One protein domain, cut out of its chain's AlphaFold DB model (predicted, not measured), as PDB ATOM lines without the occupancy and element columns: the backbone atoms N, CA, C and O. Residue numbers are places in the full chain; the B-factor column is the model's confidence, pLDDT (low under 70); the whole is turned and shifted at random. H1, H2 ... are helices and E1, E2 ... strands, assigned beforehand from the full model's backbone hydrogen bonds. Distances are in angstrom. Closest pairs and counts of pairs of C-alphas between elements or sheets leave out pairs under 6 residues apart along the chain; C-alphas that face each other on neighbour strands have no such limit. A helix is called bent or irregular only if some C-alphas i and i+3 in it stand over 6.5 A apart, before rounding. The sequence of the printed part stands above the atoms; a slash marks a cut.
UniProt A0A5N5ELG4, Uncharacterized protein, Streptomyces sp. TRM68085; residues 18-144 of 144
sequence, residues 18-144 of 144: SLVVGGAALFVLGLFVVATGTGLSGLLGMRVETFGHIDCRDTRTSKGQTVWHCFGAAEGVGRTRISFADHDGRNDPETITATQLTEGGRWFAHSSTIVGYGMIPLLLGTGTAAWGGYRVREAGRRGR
ATOM      1  N   SER A  18      51.455  81.808 107.885       79.19
ATOM      2  CA  SER A  18      50.908  81.035 106.762       79.19
ATOM      3  C   SER A  18      49.388  81.175 106.635       79.19
ATOM      4  O   SER A  18      48.877  81.214 105.521       79.19
ATOM      5  N   LEU A  19      48.661  81.300 107.753       80.25
ATOM      6  CA  LEU A  19      47.213  81.552 107.745       80.25
ATOM      7  C   LEU A  19      46.867  82.961 107.243       80.25
ATOM      8  O   LEU A  19      45.895  83.115 106.513       80.25
ATOM      9  N   VAL A  20      47.672  83.975 107.578       79.50
ATOM     10  CA  VAL A  20      47.492  85.341 107.049       79.50
ATOM     11  C   VAL A  20      47.698  85.369 105.540       79.50
ATOM     12  O   VAL A  20      46.847  85.879 104.818       79.50
ATOM     13  N   VAL A  21      48.801  84.790 105.061       83.75
ATOM     14  CA  VAL A  21      49.123  84.754 103.629       83.75
ATOM     15  C   VAL A  21      48.087  83.932 102.860       83.75
ATOM     16  O   VAL A  21      47.573  84.395 101.846       83.75
ATOM     17  N   GLY A  22      47.716  82.753 103.370       81.25
ATOM     18  CA  GLY A  22      46.683  81.913 102.761       81.25
ATOM     19  C   GLY A  22      45.308  82.588 102.732       81.25
ATOM     20  O   GLY A  22      44.632  82.560 101.707       81.25
ATOM     21  N   GLY A  23      44.911  83.255 103.820       78.19
ATOM     22  CA  GLY A  23      43.656  84.005 103.886       78.19
ATOM     23  C   GLY A  23      43.626  85.206 102.938       78.19
ATOM     24  O   GLY A  23      42.630  85.413 102.250       78.19
ATOM     25  N   ALA A  24      44.727  85.955 102.837       78.38
ATOM     26  CA  ALA A  24      44.850  87.067 101.896       78.38
ATOM     27  C   ALA A  24      44.772  86.594 100.436       78.38
ATOM     28  O   ALA A  24      44.079  87.211  99.629       78.38
ATOM     29  N   ALA A  25      45.412  85.467 100.108       83.50
ATOM     30  CA  ALA A  25      45.321  84.867  98.780       83.50
ATOM     31  C   ALA A  25      43.881  84.437  98.443       83.50
ATOM     32  O   ALA A  25      43.379  84.762  97.368       83.50
ATOM     33  N   LEU A  26      43.185  83.775  99.376       80.94
ATOM     34  CA  LEU A  26      41.774  83.400  99.213       80.94
ATOM     35  C   LEU A  26      40.854  84.616  99.081       80.94
ATOM     36  O   LEU A  26      39.910  84.583  98.297       80.94
ATOM     37  N   PHE A  27      41.136  85.693  99.812       78.56
ATOM     38  CA  PHE A  27      40.374  86.934  99.726       78.56
ATOM     39  C   PHE A  27      40.521  87.594  98.354       78.56
ATOM     40  O   PHE A  27      39.515  87.940  97.746       78.56
ATOM     41  N   VAL A  28      41.750  87.726  97.841       81.75
ATOM     42  CA  VAL A  28      42.003  88.285  96.501       81.75
ATOM     43  C   VAL A  28      41.343  87.425  95.425       81.75
ATOM     44  O   VAL A  28      40.696  87.961  94.527       81.75
ATOM     45  N   LEU A  29      41.439  86.097  95.543       79.81
ATOM     46  CA  LEU A  29      40.779  85.167  94.629       79.81
ATOM     47  C   LEU A  29      39.247  85.311  94.679       79.81
ATOM     48  O   LEU A  29      38.606  85.398  93.637       79.81
ATOM     49  N   GLY A  30      38.657  85.376  95.875       72.44
ATOM     50  CA  GLY A  30      37.217  85.574  96.049       72.44
ATOM     51  C   GLY A  30      36.738  86.927  95.523       72.44
ATOM     52  O   GLY A  30      35.717  86.994  94.846       72.44
ATOM     53  N   LEU A  31      37.502  87.995  95.768       75.25
ATOM     54  CA  LEU A  31      37.211  89.335  95.257       75.25
ATOM     55  C   LEU A  31      37.242  89.366  93.727       75.25
ATOM     56  O   LEU A  31      36.340  89.937  93.121       75.25
ATOM     57  N   PHE A  32      38.233  88.722  93.107       71.31
ATOM     58  CA  PHE A  32      38.298  88.580  91.655       71.31
ATOM     59  C   PHE A  32      37.049  87.875  91.117       71.31
ATOM     60  O   PHE A  32      36.393  88.410  90.236       71.31
ATOM     61  N   VAL A  33      36.660  86.746  91.719       67.94
ATOM     62  CA  VAL A  33      35.460  85.982  91.336       67.94
ATOM     63  C   VAL A  33      34.170  86.806  91.441       67.94
ATOM     64  O   VAL A  33      33.298  86.686  90.580       67.94
ATOM     65  N   VAL A  34      34.031  87.631  92.484       67.69
ATOM     66  CA  VAL A  34      32.884  88.542  92.641       67.69
ATOM     67  C   VAL A  34      32.918  89.649  91.589       67.69
ATOM     68  O   VAL A  34      31.895  89.923  90.969       67.69
ATOM     69  N   ALA A  35      34.080  90.268  91.368       64.44
ATOM     70  CA  ALA A  35      34.230  91.399  90.459       64.44
ATOM     71  C   ALA A  35      34.053  91.012  88.983       64.44
ATOM     72  O   ALA A  35      33.469  91.776  88.221       64.44
ATOM     73  N   THR A  36      34.530  89.833  88.575       62.66
ATOM     74  CA  THR A  36      34.375  89.338  87.200       62.66
ATOM     75  C   THR A  36      33.033  88.653  86.960       62.66
ATOM     76  O   THR A  36      32.721  88.330  85.820       62.66
ATOM     77  N   GLY A  37      32.252  88.371  88.009       58.12
ATOM     78  CA  GLY A  37      30.976  87.658  87.897       58.12
ATOM     79  C   GLY A  37      31.100  86.211  87.401       58.12
ATOM     80  O   GLY A  37      30.088  85.544  87.195       58.12
ATOM     81  N   THR A  38      32.318  85.685  87.233       55.78
ATOM     82  CA  THR A  38      32.557  84.353  86.650       55.78
ATOM     83  C   THR A  38      32.230  83.212  87.614       55.78
ATOM     84  O   THR A  38      32.148  82.054  87.198       55.78
ATOM     85  N   GLY A  39      32.047  83.507  88.907       58.72
ATOM     86  CA  GLY A  39      31.835  82.486  89.934       58.72
ATOM     87  C   GLY A  39      32.989  81.467  90.009       58.72
ATOM     88  O   GLY A  39      34.044  81.627  89.397       58.72
ATOM     89  N   LEU A  40      32.768  80.372  90.743       58.75
ATOM     90  CA  LEU A  40      33.595  79.150  90.680       58.75
ATOM     91  C   LEU A  40      33.368  78.351  89.381       58.75
ATOM     92  O   LEU A  40      34.039  77.352  89.134       58.75
ATOM     93  N   SER A  41      32.421  78.785  88.553       58.47
ATOM     94  CA  SER A  41      31.960  78.082  87.361       58.47
ATOM     95  C   SER A  41      33.063  77.905  86.318       58.47
ATOM     96  O   SER A  41      33.213  76.806  85.786       58.47
ATOM     97  N   GLY A  42      33.913  78.920  86.121       57.78
ATOM     98  CA  GLY A  42      35.058  78.828  85.205       57.78
ATOM     99  C   GLY A  42      36.081  77.747  85.589       57.78
ATOM    100  O   GLY A  42      36.702  77.157  84.711       57.78
ATOM    101  N   LEU A  43      36.214  77.423  86.881       59.09
ATOM    102  CA  LEU A  43      37.091  76.348  87.376       59.09
ATOM    103  C   LEU A  43      36.514  74.945  87.139       59.09
ATOM    104  O   LEU A  43      37.262  73.974  87.089       59.09
ATOM    105  N   LEU A  44      35.193  74.839  86.994       64.44
ATOM    106  CA  LEU A  44      34.473  73.586  86.766       64.44
ATOM    107  C   LEU A  44      34.126  73.370  85.282       64.44
ATOM    108  O   LEU A  44      33.371  72.456  84.965       64.44
ATOM    109  N   GLY A  45      34.647  74.210  84.379       64.31
ATOM    110  CA  GLY A  45      34.341  74.150  82.945       64.31
ATOM    111  C   GLY A  45      32.922  74.611  82.588       64.31
ATOM    112  O   GLY A  45      32.461  74.372  81.476       64.31
ATOM    113  N   MET A  46      32.224  75.269  83.515       70.38
ATOM    114  CA  MET A  46      30.893  75.824  83.290       70.38
ATOM    115  C   MET A  46      31.013  77.269  82.804       70.38
ATOM    116  O   MET A  46      31.689  78.090  83.431       70.38
ATOM    117  N   ARG A  47      30.336  77.605  81.702       74.38
ATOM    118  CA  ARG A  47      30.358  78.962  81.138       74.38
ATOM    119  C   ARG A  47      29.226  79.782  81.742       74.38
ATOM    120  O   ARG A  47      28.089  79.321  81.756       74.38
ATOM    121  N   VAL A  48      29.527  80.974  82.245       76.62
ATOM    122  CA  VAL A  48      28.549  81.887  82.855       76.62
ATOM    123  C   VAL A  48      28.525  83.156  82.036       76.62
ATOM    124  O   VAL A  48      29.580  83.730  81.796       76.62
ATOM    125  N   GLU A  49      27.335  83.577  81.625       77.00
ATOM    126  CA  GLU A  49      27.156  84.781  80.819       77.00
ATOM    127  C   GLU A  49      25.937  85.563  81.301       77.00
ATOM    128  O   GLU A  49      24.927  84.992  81.738       77.00
ATOM    129  N   THR A  50      26.033  86.886  81.205       78.69
ATOM    130  CA  THR A  50      24.921  87.796  81.468       78.69
ATOM    131  C   THR A  50      24.240  88.126  80.148       78.69
ATOM    132  O   THR A  50      24.818  88.761  79.269       78.69
ATOM    133  N   PHE A  51      22.997  87.676  80.005       80.25
ATOM    134  CA  PHE A  51      22.172  87.925  78.834       80.25
ATOM    135  C   PHE A  51      21.320  89.174  79.056       80.25
ATOM    136  O   PHE A  51      20.575  89.259  80.034       80.25
ATOM    137  N   GLY A  52      21.415  90.119  78.125       79.25
ATOM    138  CA  GLY A  52      20.515  91.263  77.992       79.25
ATOM    139  C   GLY A  52      19.536  91.080  76.831       79.25
ATOM    140  O   GLY A  52      19.520  90.038  76.165       79.25
ATOM    141  N   HIS A  53      18.723  92.108  76.570       83.31
ATOM    142  CA  HIS A  53      17.738  92.129  75.477       83.31
ATOM    143  C   HIS A  53      16.830  90.893  75.466       83.31
ATOM    144  O   HIS A  53      16.743  90.159  74.470       83.31
ATOM    145  N   ILE A  54      16.191  90.653  76.610       82.75
ATOM    146  CA  ILE A  54      15.343  89.486  76.808       82.75
ATOM    147  C   ILE A  54      14.014  89.687  76.081       82.75
ATOM    148  O   ILE A  54      13.314  90.671  76.289       82.75
ATOM    149  N   ASP A  55      13.698  88.751  75.193       83.44
ATOM    150  CA  ASP A  55      12.476  88.727  74.391       83.44
ATOM    151  C   ASP A  55      11.803  87.371  74.598       83.44
ATOM    152  O   ASP A  55      12.334  86.324  74.198       83.44
ATOM    153  N   CYS A  56      10.658  87.396  75.271       83.50
ATOM    154  CA  CYS A  56       9.826  86.232  75.520       83.50
ATOM    155  C   CYS A  56       8.661  86.227  74.536       83.50
ATOM    156  O   CYS A  56       7.914  87.193  74.420       83.50
ATOM    157  N   ARG A  57       8.501  85.109  73.825       82.12
ATOM    158  CA  ARG A  57       7.390  84.898  72.895       82.12
ATOM    159  C   ARG A  57       6.585  83.694  73.325       82.12
ATOM    160  O   ARG A  57       7.161  82.657  73.666       82.12
ATOM    161  N   ASP A  58       5.268  83.815  73.283       80.25
ATOM    162  CA  ASP A  58       4.385  82.676  73.427       80.25
ATOM    163  C   ASP A  58       4.350  81.900  72.107       80.25
ATOM    164  O   ASP A  58       4.082  82.429  71.030       80.25
ATOM    165  N   THR A  59       4.646  80.608  72.178       79.12
ATOM    166  CA  THR A  59       4.431  79.701  71.058       79.12
ATOM    167  C   THR A  59       3.195  78.875  71.357       79.12
ATOM    168  O   THR A  59       3.155  78.103  72.321       79.12
ATOM    169  N   ARG A  60       2.174  79.007  70.506       77.12
ATOM    170  CA  ARG A  60       1.005  78.131  70.553       77.12
ATOM    171  C   ARG A  60       1.381  76.763  69.993       77.12
ATOM    172  O   ARG A  60       1.762  76.620  68.834       77.12
ATOM    173  N   THR A  61       1.274  75.744  70.833       78.44
ATOM    174  CA  THR A  61       1.458  74.350  70.432       78.44
ATOM    175  C   THR A  61       0.279  73.878  69.582       78.44
ATOM    176  O   THR A  61      -0.832  74.402  69.679       78.44
ATOM    177  N   SER A  62       0.488  72.824  68.793       79.88
ATOM    178  CA  SER A  62      -0.575  72.180  68.003       79.88
ATOM    179  C   SER A  62      -1.747  71.663  68.849       79.88
ATOM    180  O   SER A  62      -2.840  71.469  68.328       79.88
ATOM    181  N   LYS A  63      -1.541  71.478  70.159       82.94
ATOM    182  CA  LYS A  63      -2.563  71.072  71.135       82.94
ATOM    183  C   LYS A  63      -3.293  72.257  71.785       82.94
ATOM    184  O   LYS A  63      -4.034  72.060  72.741       82.94
ATOM    185  N   GLY A  64      -3.063  73.485  71.315       80.31
ATOM    186  CA  GLY A  64      -3.717  74.697  71.816       80.31
ATOM    187  C   GLY A  64      -3.120  75.289  73.098       80.31
ATOM    188  O   GLY A  64      -3.578  76.339  73.535       80.31
ATOM    189  N   GLN A  65      -2.087  74.676  73.686       80.12
ATOM    190  CA  GLN A  65      -1.388  75.224  74.857       80.12
ATOM    191  C   GLN A  65      -0.396  76.311  74.435       80.12
ATOM    192  O   GLN A  65       0.298  76.139  73.429       80.12
ATOM    193  N   THR A  66      -0.296  77.392  75.203       76.81
ATOM    194  CA  THR A  66       0.731  78.432  75.054       76.81
ATOM    195  C   THR A  66       1.933  78.097  75.931       76.81
ATOM    196  O   THR A  66       1.802  77.899  77.136       76.81
ATOM    197  N   VAL A  67       3.113  77.999  75.319       79.00
ATOM    198  CA  VAL A  67       4.382  77.806  76.031       79.00
ATOM    199  C   VAL A  67       5.269  79.007  75.753       79.00
ATOM    200  O   VAL A  67       5.487  79.361  74.595       79.00
ATOM    201  N   TRP A  68       5.792  79.622  76.807       78.50
ATOM    202  CA  TRP A  68       6.708  80.747  76.685       78.50
ATOM    203  C   TRP A  68       8.114  80.273  76.325       78.50
ATOM    204  O   TRP A  68       8.670  79.351  76.927       78.50
ATOM    205  N   HIS A  69       8.704  80.924  75.330       82.06
ATOM    206  CA  HIS A  69      10.104  80.771  74.980       82.06
ATOM    207  C   HIS A  69      10.796  82.122  75.073       82.06
ATOM    208  O   HIS A  69      10.518  83.023  74.284       82.06
ATOM    209  N   CYS A  70      11.736  82.224  76.006       84.81
ATOM    210  CA  CYS A  70      12.551  83.415  76.181       84.81
ATOM    211  C   CYS A  70      13.896  83.275  75.469       84.81
ATOM    212  O   CYS A  70      14.532  82.213  75.465       84.81
ATOM    213  N   PHE A  71      14.323  84.374  74.860       86.56
ATOM    214  CA  PHE A  71      15.597  84.514  74.176       86.56
ATOM    215  C   PHE A  71      16.347  85.702  74.760       86.56
ATOM    216  O   PHE A  71      15.738  86.733  75.013       86.56
ATOM    217  N   GLY A  72      17.657  85.572  74.929       86.50
ATOM    218  CA  GLY A  72      18.526  86.665  75.360       86.50
ATOM    219  C   GLY A  72      19.793  86.715  74.517       86.50
ATOM    220  O   GLY A  72      20.114  85.746  73.823       86.50
ATOM    221  N   ALA A  73      20.500  87.840  74.560       86.00
ATOM    222  CA  ALA A  73      21.765  88.043  73.862       86.00
ATOM    223  C   ALA A  73      22.891  88.386  74.846       86.00
ATOM    224  O   ALA A  73      22.691  89.192  75.751       86.00
ATOM    225  N   ALA A  74      24.064  87.782  74.653       82.81
ATOM    226  CA  ALA A  74      25.278  88.069  75.420       82.81
ATOM    227  C   ALA A  74      26.481  88.249  74.481       82.81
ATOM    228  O   ALA A  74      26.543  87.627  73.411       82.81
ATOM    229  N   GLU A  75      27.439  89.088  74.879       72.12
ATOM    230  CA  GLU A  75      28.675  89.299  74.125       72.12
ATOM    231  C   GLU A  75      29.495  87.999  74.082       72.12
ATOM    232  O   GLU A  75      29.773  87.381  75.102       72.12
ATOM    233  N   GLY A  76      29.834  87.529  72.878       74.94
ATOM    234  CA  GLY A  76      30.571  86.273  72.674       74.94
ATOM    235  C   GLY A  76      29.717  85.001  72.557       74.94
ATOM    236  O   GLY A  76      30.237  83.982  72.109       74.94
ATOM    237  N   VAL A  77      28.417  85.049  72.873       80.69
ATOM    238  CA  VAL A  77      27.467  83.933  72.641       80.69
ATOM    239  C   VAL A  77      26.438  84.270  71.561       80.69
ATOM    240  O   VAL A  77      25.979  83.386  70.838       80.69
ATOM    241  N   GLY A  78      26.081  85.549  71.418       83.50
ATOM    242  CA  GLY A  78      25.002  85.979  70.536       83.50
ATOM    243  C   GLY A  78      23.620  85.662  71.115       83.50
ATOM    244  O   GLY A  78      23.459  85.439  72.316       83.50
ATOM    245  N   ARG A  79      22.591  85.686  70.260       86.06
ATOM    246  CA  ARG A  79      21.196  85.491  70.676       86.06
ATOM    247  C   ARG A  79      20.861  84.004  70.788       86.06
ATOM    248  O   ARG A  79      20.950  83.273  69.807       86.06
ATOM    249  N   THR A  80      20.425  83.565  71.964       85.81
ATOM    250  CA  THR A  80      20.132  82.152  72.248       85.81
ATOM    251  C   THR A  80      18.888  81.976  73.117       85.81
ATOM    252  O   THR A  80      18.369  82.932  73.693       85.81
ATOM    253  N   ARG A  81      18.381  80.740  73.188       83.81
ATOM    254  CA  ARG A  81      17.211  80.375  73.998       83.81
ATOM    255  C   ARG A  81      17.622  80.114  75.446       83.81
ATOM    256  O   ARG A  81      18.526  79.321  75.706       83.81
ATOM    257  N   ILE A  82      16.870  80.695  76.376       79.94
ATOM    258  CA  ILE A  82      17.065  80.558  77.821       79.94
ATOM    259  C   ILE A  82      15.863  79.815  78.403       79.94
ATOM    260  O   ILE A  82      14.721  80.052  78.020       79.94
ATOM    261  N   SER A  83      16.118  78.850  79.287       71.12
ATOM    262  CA  SER A  83      15.133  77.794  79.588       71.12
ATOM    263  C   SER A  83      14.374  77.966  80.898       71.12
ATOM    264  O   SER A  83      13.468  77.186  81.157       71.12
ATOM    265  N   PHE A  84      14.752  78.955  81.710       63.38
ATOM    266  CA  PHE A  84      14.263  79.141  83.083       63.38
ATOM    267  C   PHE A  84      14.029  80.621  83.425       63.38
ATOM    268  O   PHE A  84      14.154  81.016  84.578       63.38
ATOM    269  N   ALA A  85      13.742  81.457  82.423       69.25
ATOM    270  CA  ALA A  85      13.291  82.818  82.687       69.25
ATOM    271  C   ALA A  85      11.807  82.751  83.073       69.25
ATOM    272  O   ALA A  85      10.973  82.403  82.238       69.25
ATOM    273  N   ASP A  86      11.514  83.000  84.349       68.50
ATOM    274  CA  ASP A  86      10.156  83.288  84.801       68.50
ATOM    275  C   ASP A  86       9.735  84.621  84.174       68.50
ATOM    276  O   ASP A  86      10.491  85.591  84.242       68.50
ATOM    277  N   HIS A  87       8.596  84.625  83.486       70.62
ATOM    278  CA  HIS A  87       8.070  85.789  82.780       70.62
ATOM    279  C   HIS A  87       6.671  86.063  83.318       70.62
ATOM    280  O   HIS A  87       5.710  85.389  82.938       70.62
ATOM    281  N   ASP A  88       6.573  87.018  84.241       72.81
ATOM    282  CA  ASP A  88       5.309  87.425  84.864       72.81
ATOM    283  C   ASP A  88       4.774  88.753  84.295       72.81
ATOM    284  O   ASP A  88       3.642  89.152  84.597       72.81
ATOM    285  N   GLY A  89       5.572  89.425  83.453       68.94
ATOM    286  CA  GLY A  89       5.233  90.676  82.777       68.94
ATOM    287  C   GLY A  89       5.217  91.909  83.686       68.94
ATOM    288  O   GLY A  89       4.957  93.011  83.203       68.94
ATOM    289  N   ARG A  90       5.446  91.757  84.998       71.81
ATOM    290  CA  ARG A  90       5.437  92.865  85.971       71.81
ATOM    291  C   ARG A  90       6.826  93.185  86.487       71.81
ATOM    292  O   ARG A  90       7.120  94.355  86.702       71.81
ATOM    293  N   ASN A  91       7.643  92.161  86.711       69.06
ATOM    294  CA  ASN A  91       8.955  92.280  87.336       69.06
ATOM    295  C   ASN A  91      10.037  91.562  86.527       69.06
ATOM    296  O   ASN A  91      10.970  90.993  87.096       69.06
ATOM    297  N   ASP A  92       9.924  91.584  85.200       71.19
ATOM    298  CA  ASP A  92      10.934  90.966  84.353       71.19
ATOM    299  C   ASP A  92      12.258  91.744  84.465       71.19
ATOM    300  O   ASP A  92      12.288  92.961  84.253       71.19
ATOM    301  N   PRO A  93      13.373  91.077  84.806       69.44
ATOM    302  CA  PRO A  93      14.661  91.741  84.918       69.44
ATOM    303  C   PRO A  93      15.203  92.125  83.534       69.44
ATOM    304  O   PRO A  93      15.141  91.344  82.585       69.44
ATOM    305  N   GLU A  94      15.823  93.306  83.437       74.19
ATOM    306  CA  GLU A  94      16.465  93.792  82.202       74.19
ATOM    307  C   GLU A  94      17.621  92.878  81.741       74.19
ATOM    308  O   GLU A  94      17.900  92.746  80.546       74.19
ATOM    309  N   THR A  95      18.261  92.194  82.694       75.00
ATOM    310  CA  THR A  95      19.363  91.253  82.457       75.00
ATOM    311  C   THR A  95      19.212  89.987  83.293       75.00
ATOM    312  O   THR A  95      18.892  90.062  84.480       75.00
ATOM    313  N   ILE A  96      19.533  88.826  82.717       74.50
ATOM    314  CA  ILE A  96      19.532  87.528  83.407       74.50
ATOM    315  C   ILE A  96      20.904  86.885  83.283       74.50
ATOM    316  O   ILE A  96      21.475  86.809  82.198       74.50
ATOM    317  N   THR A  97      21.420  86.351  84.389       76.38
ATOM    318  CA  THR A  97      22.644  85.544  84.344       76.38
ATOM    319  C   THR A  97      22.295  84.069  84.202       76.38
ATOM    320  O   THR A  97      21.482  83.537  84.966       76.38
ATOM    321  N   ALA A  98      22.917  83.400  83.236       77.19
ATOM    322  CA  ALA A  98      22.694  81.988  82.962       77.19
ATOM    323  C   ALA A  98      24.019  81.217  82.891       77.19
ATOM    324  O   ALA A  98      25.047  81.768  82.506       77.19
ATOM    325  N   THR A  99      23.984  79.937  83.267       76.88
ATOM    326  CA  THR A  99      25.130  79.022  83.177       76.88
ATOM    327  C   THR A  99      24.852  77.961  82.127       76.88
ATOM    328  O   THR A  99      23.740  77.438  82.014       76.88
ATOM    329  N   GLN A 100      25.888  77.616  81.377       78.12
ATOM    330  CA  GLN A 100      25.943  76.461  80.504       78.12
ATOM    331  C   GLN A 100      26.832  75.401  81.170       78.12
ATOM    332  O   GLN A 100      28.022  75.625  81.391       78.12
ATOM    333  N   LEU A 101      26.236  74.253  81.515       71.88
ATOM    334  CA  LEU A 101      26.927  73.155  82.211       71.88
ATOM    335  C   LEU A 101      27.935  72.416  81.319       71.88
ATOM    336  O   LEU A 101      28.926  71.901  81.821       71.88
ATOM    337  N   THR A 102      27.672  72.342  80.014       72.31
ATOM    338  CA  THR A 102      28.535  71.685  79.023       72.31
ATOM    339  C   THR A 102      28.592  72.529  77.764       72.31
ATOM    340  O   THR A 102      27.571  73.085  77.360       72.31
ATOM    341  N   GLU A 103      29.750  72.600  77.118       74.69
ATOM    342  CA  GLU A 103      29.934  73.384  75.895       74.69
ATOM    343  C   GLU A 103      28.896  73.007  74.819       74.69
ATOM    344  O   GLU A 103      28.633  71.831  74.566       74.69
ATOM    345  N   GLY A 104      28.220  74.015  74.256       74.06
ATOM    346  CA  GLY A 104      27.112  73.829  73.303       74.06
ATOM    347  C   GLY A 104      25.777  73.376  73.921       74.06
ATOM    348  O   GLY A 104      24.780  73.238  73.213       74.06
ATOM    349  N   GLY A 105      25.730  73.168  75.237       78.88
ATOM    350  CA  GLY A 105      24.529  72.817  75.985       78.88
ATOM    351  C   GLY A 105      23.524  73.965  76.123       78.88
ATOM    352  O   GLY A 105      23.731  75.101  75.693       78.88
ATOM    353  N   ARG A 106      22.395  73.667  76.763       79.94
ATOM    354  CA  ARG A 106      21.329  74.640  77.023       79.94
ATOM    355  C   ARG A 106      21.743  75.620  78.129       79.94
ATOM    356  O   ARG A 106      22.411  75.227  79.080       79.94
ATOM    357  N   TRP A 107      21.315  76.876  78.011       81.44
ATOM    358  CA  TRP A 107      21.527  77.894  79.042       81.44
ATOM    359  C   TRP A 107      20.433  77.827  80.112       81.44
ATOM    360  O   TRP A 107      19.229  77.848  79.807       81.44
ATOM    361  N   PHE A 108      20.875  77.756  81.367       77.38
ATOM    362  CA  PHE A 108      20.035  77.690  82.556       77.38
ATOM    363  C   PHE A 108      20.117  79.023  83.295       77.38
ATOM    364  O   PHE A 108      21.173  79.376  83.811       77.38
ATOM    365  N   ALA A 109      19.022  79.781  83.303       73.06
ATOM    366  CA  ALA A 109      18.927  81.009  84.080       73.06
ATOM    367  C   ALA A 109      18.839  80.686  85.573       73.06
ATOM    368  O   ALA A 109      18.180  79.723  85.965       73.06
ATOM    369  N   HIS A 110      19.470  81.514  86.398       67.19
ATOM    370  CA  HIS A 110      19.362  81.421  87.851       67.19
ATOM    371  C   HIS A 110      19.147  82.803  88.456       67.19
ATOM    372  O   HIS A 110      19.768  83.789  88.061       67.19
ATOM    373  N   SER A 111      18.275  82.840  89.458       54.47
ATOM    374  CA  SER A 111      18.017  83.997  90.306       54.47
ATOM    375  C   SER A 111      19.225  84.249  91.217       54.47
ATOM    376  O   SER A 111      19.441  83.488  92.156       54.47
ATOM    377  N   SER A 112      20.013  85.293  90.928       53.28
ATOM    378  CA  SER A 112      20.972  85.993  91.819       53.28
ATOM    379  C   SER A 112      22.018  85.182  92.621       53.28
ATOM    380  O   SER A 112      22.784  85.761  93.392       53.28
ATOM    381  N   THR A 113      22.134  83.867  92.443       50.94
ATOM    382  CA  THR A 113      22.991  82.986  93.262       50.94
ATOM    383  C   THR A 113      24.489  83.141  93.008       50.94
ATOM    384  O   THR A 113      25.290  82.712  93.837       50.94
ATOM    385  N   ILE A 114      24.900  83.804  91.925       53.19
ATOM    386  CA  ILE A 114      26.322  84.019  91.606       53.19
ATOM    387  C   ILE A 114      26.987  84.975  92.605       53.19
ATOM    388  O   ILE A 114      28.122  84.732  93.017       53.19
ATOM    389  N   VAL A 115      26.246  85.972  93.104       51.31
ATOM    390  CA  VAL A 115      26.696  86.811  94.230       51.31
ATOM    391  C   VAL A 115      26.906  85.948  95.481       51.31
ATOM    392  O   VAL A 115      27.896  86.110  96.187       51.31
ATOM    393  N   GLY A 116      26.037  84.961  95.718       52.97
ATOM    394  CA  GLY A 116      26.150  84.041  96.853       52.97
ATOM    395  C   GLY A 116      27.417  83.180  96.822       52.97
ATOM    396  O   GLY A 116      28.106  83.070  97.835       52.97
ATOM    397  N   TYR A 117      27.772  82.611  95.664       57.78
ATOM    398  CA  TYR A 117      28.952  81.744  95.549       57.78
ATOM    399  C   TYR A 117      30.280  82.506  95.549       57.78
ATOM    400  O   TYR A 117      31.256  81.995  96.096       57.78
ATOM    401  N   GLY A 118      30.331  83.722  94.993       59.00
ATOM    402  CA  GLY A 118      31.529  84.566  95.054       59.00
ATOM    403  C   GLY A 118      31.847  85.058  96.472       59.00
ATOM    404  O   GLY A 118      33.014  85.205  96.835       59.00
ATOM    405  N   MET A 119      30.826  85.229  97.317       68.00
ATOM    406  CA  MET A 119      30.999  85.664  98.708       68.00
ATOM    407  C   MET A 119      31.645  84.599  99.606       68.00
ATOM    408  O   MET A 119      32.341  84.949 100.555       68.00
ATOM    409  N   ILE A 120      31.472  83.307  99.312       72.19
ATOM    410  CA  ILE A 120      32.008  82.205 100.133       72.19
ATOM    411  C   ILE A 120      33.546  82.252 100.263       72.19
ATOM    412  O   ILE A 120      34.034  82.319 101.395       72.19
ATOM    413  N   PRO A 121      34.344  82.250  99.172       68.69
ATOM    414  CA  PRO A 121      35.801  82.362  99.281       68.69
ATOM    415  C   PRO A 121      36.240  83.699  99.892       68.69
ATOM    416  O   PRO A 121      37.225  83.744 100.625       68.69
ATOM    417  N   LEU A 122      35.481  84.770  99.654       73.12
ATOM    418  CA  LEU A 122      35.764  86.112 100.159       73.12
ATOM    419  C   LEU A 122      35.656  86.170 101.694       73.12
ATOM    420  O   LEU A 122      36.574  86.651 102.368       73.12
ATOM    421  N   LEU A 123      34.584  85.594 102.252       79.75
ATOM    422  CA  LEU A 123      34.344  85.469 103.694       79.75
ATOM    423  C   LEU A 123      35.317  84.482 104.356       79.75
ATOM    424  O   LEU A 123      35.843  84.753 105.438       79.75
ATOM    425  N   LEU A 124      35.611  83.358 103.697       80.50
ATOM    426  CA  LEU A 124      36.601  82.396 104.189       80.50
ATOM    427  C   LEU A 124      38.005  83.013 104.245       80.50
ATOM    428  O   LEU A 124      38.713  82.843 105.240       80.50
ATOM    429  N   GLY A 125      38.403  83.762 103.213       78.00
ATOM    430  CA  GLY A 125      39.688  84.453 103.164       78.00
ATOM    431  C   GLY A 125      39.836  85.500 104.268       78.00
ATOM    432  O   GLY A 125      40.831  85.486 104.999       78.00
ATOM    433  N   THR A 126      38.816  86.346 104.468       81.12
ATOM    434  CA  THR A 126      38.814  87.350 105.552       81.12
ATOM    435  C   THR A 126      38.881  86.700 106.932       81.12
ATOM    436  O   THR A 126      39.720  87.087 107.748       81.12
ATOM    437  N   GLY A 127      38.057  85.678 107.189       83.56
ATOM    438  CA  GLY A 127      38.061  84.961 108.466       83.56
ATOM    439  C   GLY A 127      39.410  84.298 108.766       83.56
ATOM    440  O   GLY A 127      39.942  84.425 109.871       83.56
ATOM    441  N   THR A 128      40.013  83.655 107.764       82.44
ATOM    442  CA  THR A 128      41.309  82.970 107.908       82.44
ATOM    443  C   THR A 128      42.448  83.959 108.159       82.44
ATOM    444  O   THR A 128      43.290  83.725 109.031       82.44
ATOM    445  N   ALA A 129      42.455  85.097 107.455       76.94
ATOM    446  CA  ALA A 129      43.467  86.133 107.634       76.94
ATOM    447  C   ALA A 129      43.379  86.793 109.021       76.94
ATOM    448  O   ALA A 129      44.398  86.943 109.703       76.94
ATOM    449  N   ALA A 130      42.164  87.118 109.477       84.62
ATOM    450  CA  ALA A 130      41.931  87.677 110.808       84.62
ATOM    451  C   ALA A 130      42.384  86.707 111.915       84.62
ATOM    452  O   ALA A 130      43.089  87.101 112.851       84.62
ATOM    453  N   TRP A 131      42.056  85.419 111.771       83.50
ATOM    454  CA  TRP A 131      42.485  84.376 112.702       83.50
ATOM    455  C   TRP A 131      44.009  84.181 112.715       83.50
ATOM    456  O   TRP A 131      44.623  84.075 113.781       83.50
ATOM    457  N   GLY A 132      44.654  84.191 111.544       78.44
ATOM    458  CA  GLY A 132      46.113  84.144 111.429       78.44
ATOM    459  C   GLY A 132      46.790  85.307 112.163       78.44
ATOM    460  O   GLY A 132      47.714  85.091 112.953       78.44
ATOM    461  N   GLY A 133      46.278  86.530 111.982       77.75
ATOM    462  CA  GLY A 133      46.773  87.732 112.657       77.75
ATOM    463  C   GLY A 133      46.649  87.647 114.181       77.75
ATOM    464  O   GLY A 133      47.603  87.956 114.904       77.75
ATOM    465  N   TYR A 134      45.516  87.140 114.679       81.12
ATOM    466  CA  TYR A 134      45.315  86.867 116.104       81.12
ATOM    467  C   TYR A 134      46.387  85.916 116.663       81.12
ATOM    468  O   TYR A 134      47.014  86.209 117.685       81.12
ATOM    469  N   ARG A 135      46.671  84.811 115.960       81.88
ATOM    470  CA  ARG A 135      47.655  83.798 116.387       81.88
ATOM    471  C   ARG A 135      49.087  84.334 116.404       81.88
ATOM    472  O   ARG A 135      49.831  84.037 117.340       81.88
ATOM    473  N   VAL A 136      49.470  85.157 115.422       76.62
ATOM    474  CA  VAL A 136      50.777  85.841 115.411       76.62
ATOM    475  C   VAL A 136      50.907  86.782 116.612       76.62
ATOM    476  O   VAL A 136      51.949  86.794 117.275       76.62
ATOM    477  N   ARG A 137      49.847  87.537 116.932       79.00
ATOM    478  CA  ARG A 137      49.824  88.473 118.066       79.00
ATOM    479  C   ARG A 137      49.904  87.755 119.414       79.00
ATOM    480  O   ARG A 137      50.649  88.198 120.285       79.00
ATOM    481  N   GLU A 138      49.190  86.642 119.590       78.88
ATOM    482  CA  GLU A 138      49.309  85.806 120.793       78.88
ATOM    483  C   GLU A 138      50.715  85.224 120.966       78.88
ATOM    484  O   GLU A 138      51.264  85.259 122.068       78.88
ATOM    485  N   ALA A 139      51.314  84.700 119.894       72.88
ATOM    486  CA  ALA A 139      52.658  84.131 119.948       72.88
ATOM    487  C   ALA A 139      53.712  85.187 120.327       72.88
ATOM    488  O   ALA A 139      54.626  84.892 121.091       72.88
ATOM    489  N   GLY A 140      53.556  86.427 119.846       71.31
ATOM    490  CA  GLY A 140      54.419  87.549 120.229       71.31
ATOM    491  C   GLY A 140      54.242  88.008 121.681       71.31
ATOM    492  O   GLY A 140      55.198  88.498 122.274       71.31
ATOM    493  N   ARG A 141      53.050  87.831 122.267       73.19
ATOM    494  CA  ARG A 141      52.786  88.136 123.684       73.19
ATOM    495  C   ARG A 141      53.302  87.064 124.639       73.19
ATOM    496  O   ARG A 141      53.752  87.418 125.711       73.19
ATOM    497  N   ARG A 142      53.245  85.782 124.261       64.56
ATOM    498  CA  ARG A 142      53.750  84.665 125.087       64.56
ATOM    499  C   ARG A 142      55.282  84.545 125.113       64.56
ATOM    500  O   ARG A 142      55.799  83.770 125.906       64.56
ATOM    501  N   GLY A 143      55.984  85.220 124.201       57.41
ATOM    502  CA  GLY A 143      57.451  85.202 124.110       57.41
ATOM    503  C   GLY A 143      58.151  86.436 124.689       57.41
ATOM    504  O   GLY A 143      59.371  86.511 124.584       57.41
ATOM    505  N   ARG A 144      57.395  87.398 125.227       53.62
ATOM    506  CA  ARG A 144      57.892  88.511 126.049       53.62
ATOM    507  C   ARG A 144      57.673  88.171 127.514       53.62
ATOM    508  O   ARG A 144      58.498  88.637 128.320       53.62
TER     509      ARG A 144
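This is residues 18 to 144 of the 144 residues of an uncharacterized protein of Streptomyces sp. TRM68085 (UniProt A0A5N5ELG4). This is a long rod of two parts set end to end: a strongly twisted five-stranded sheet folded back on itself, and two helices side by side, H1 and H3, running opposite ways. In the sheet, E3 and E2 face E4 and E5 with E1 as the hinge; the hairpin of E1 and E2 reaches away from the helices, and residues 137 to 144, of which 137 to 142 belong to H3, stick out at the other end. The printed part has 127 residues, with three named helices and five named strands in the order H1 H2 E1 E2 E3 E4 E5 H3, a mixed class; the sheet runs E3 E2 E1 E4 E5, all antiparallel. The whole is extended, with a radius of gyration of the C-alphas of 21.5 A and spans of 83 by 30 by 23 A.

Begin at E1, residues 47 to 60, which bends by 85 degrees at residue 50. Its residues 52 to 60 pair with E2, residues 66 to 74, in a hairpin; look at N 57 and O 69, 2.9 A apart. Its residues 47 to 51 pair with E4, residues 96 to 100, where N 51 and O 96 are 2.8 A apart. E3, residues 78 to 82, forms a hairpin with E2, with N 80 and O 72 at 2.9 A, and E1 E2 E3 are a meander, each strand the antiparallel neighbour of the one before. With E4, the antiparallel neighbour of E1, they make a Greek key of four strands in a row. E5, residues 107 to 109, forms a hairpin with E4, with N 99 and O 108 at 2.9 A. In this folded sheet, one sheet bent into two leaves, 18 pairs of C-alphas lie within 11 A across the leaves. H3, residues 113 to 142, only grazes the sheet with residues 113 to 114, and H2, residues 41 to 44, only grazes it with residues 41 to 42. H1, residues 18 to 36, is not on the sheet but touches H3 at a shallow tilt of 20 degrees, opposite ways; their closest C-alphas, of Gly 23 and Gly 125, are 4.1 A apart. Every O i to N i+4 pair is within hydrogen-bond range in H1 and 23 of 26 are in H3, while H2 is too short for such a pair.

Find C-alpha 47 at (30.358, 78.962, 81.138); from there E1 runs 31.2 A, and E2 returns over 26.4 A. Find C-alpha 18 at (50.908, 81.035, 106.762), where H1 begins its 26.9 A. H3 runs 44.3 A to C-alpha 142 at (53.750, 84.665, 125.087).

The C-alphas farthest apart, of Ser 62 and Arg 144, are 84.0 A apart. The printed part has no cut, and its one long link is the 13 residues from E3 to E4. Mean pLDDT of the printed part is 74.0, with 33 residues under 70, among them 33 to 45 and 110 to 119.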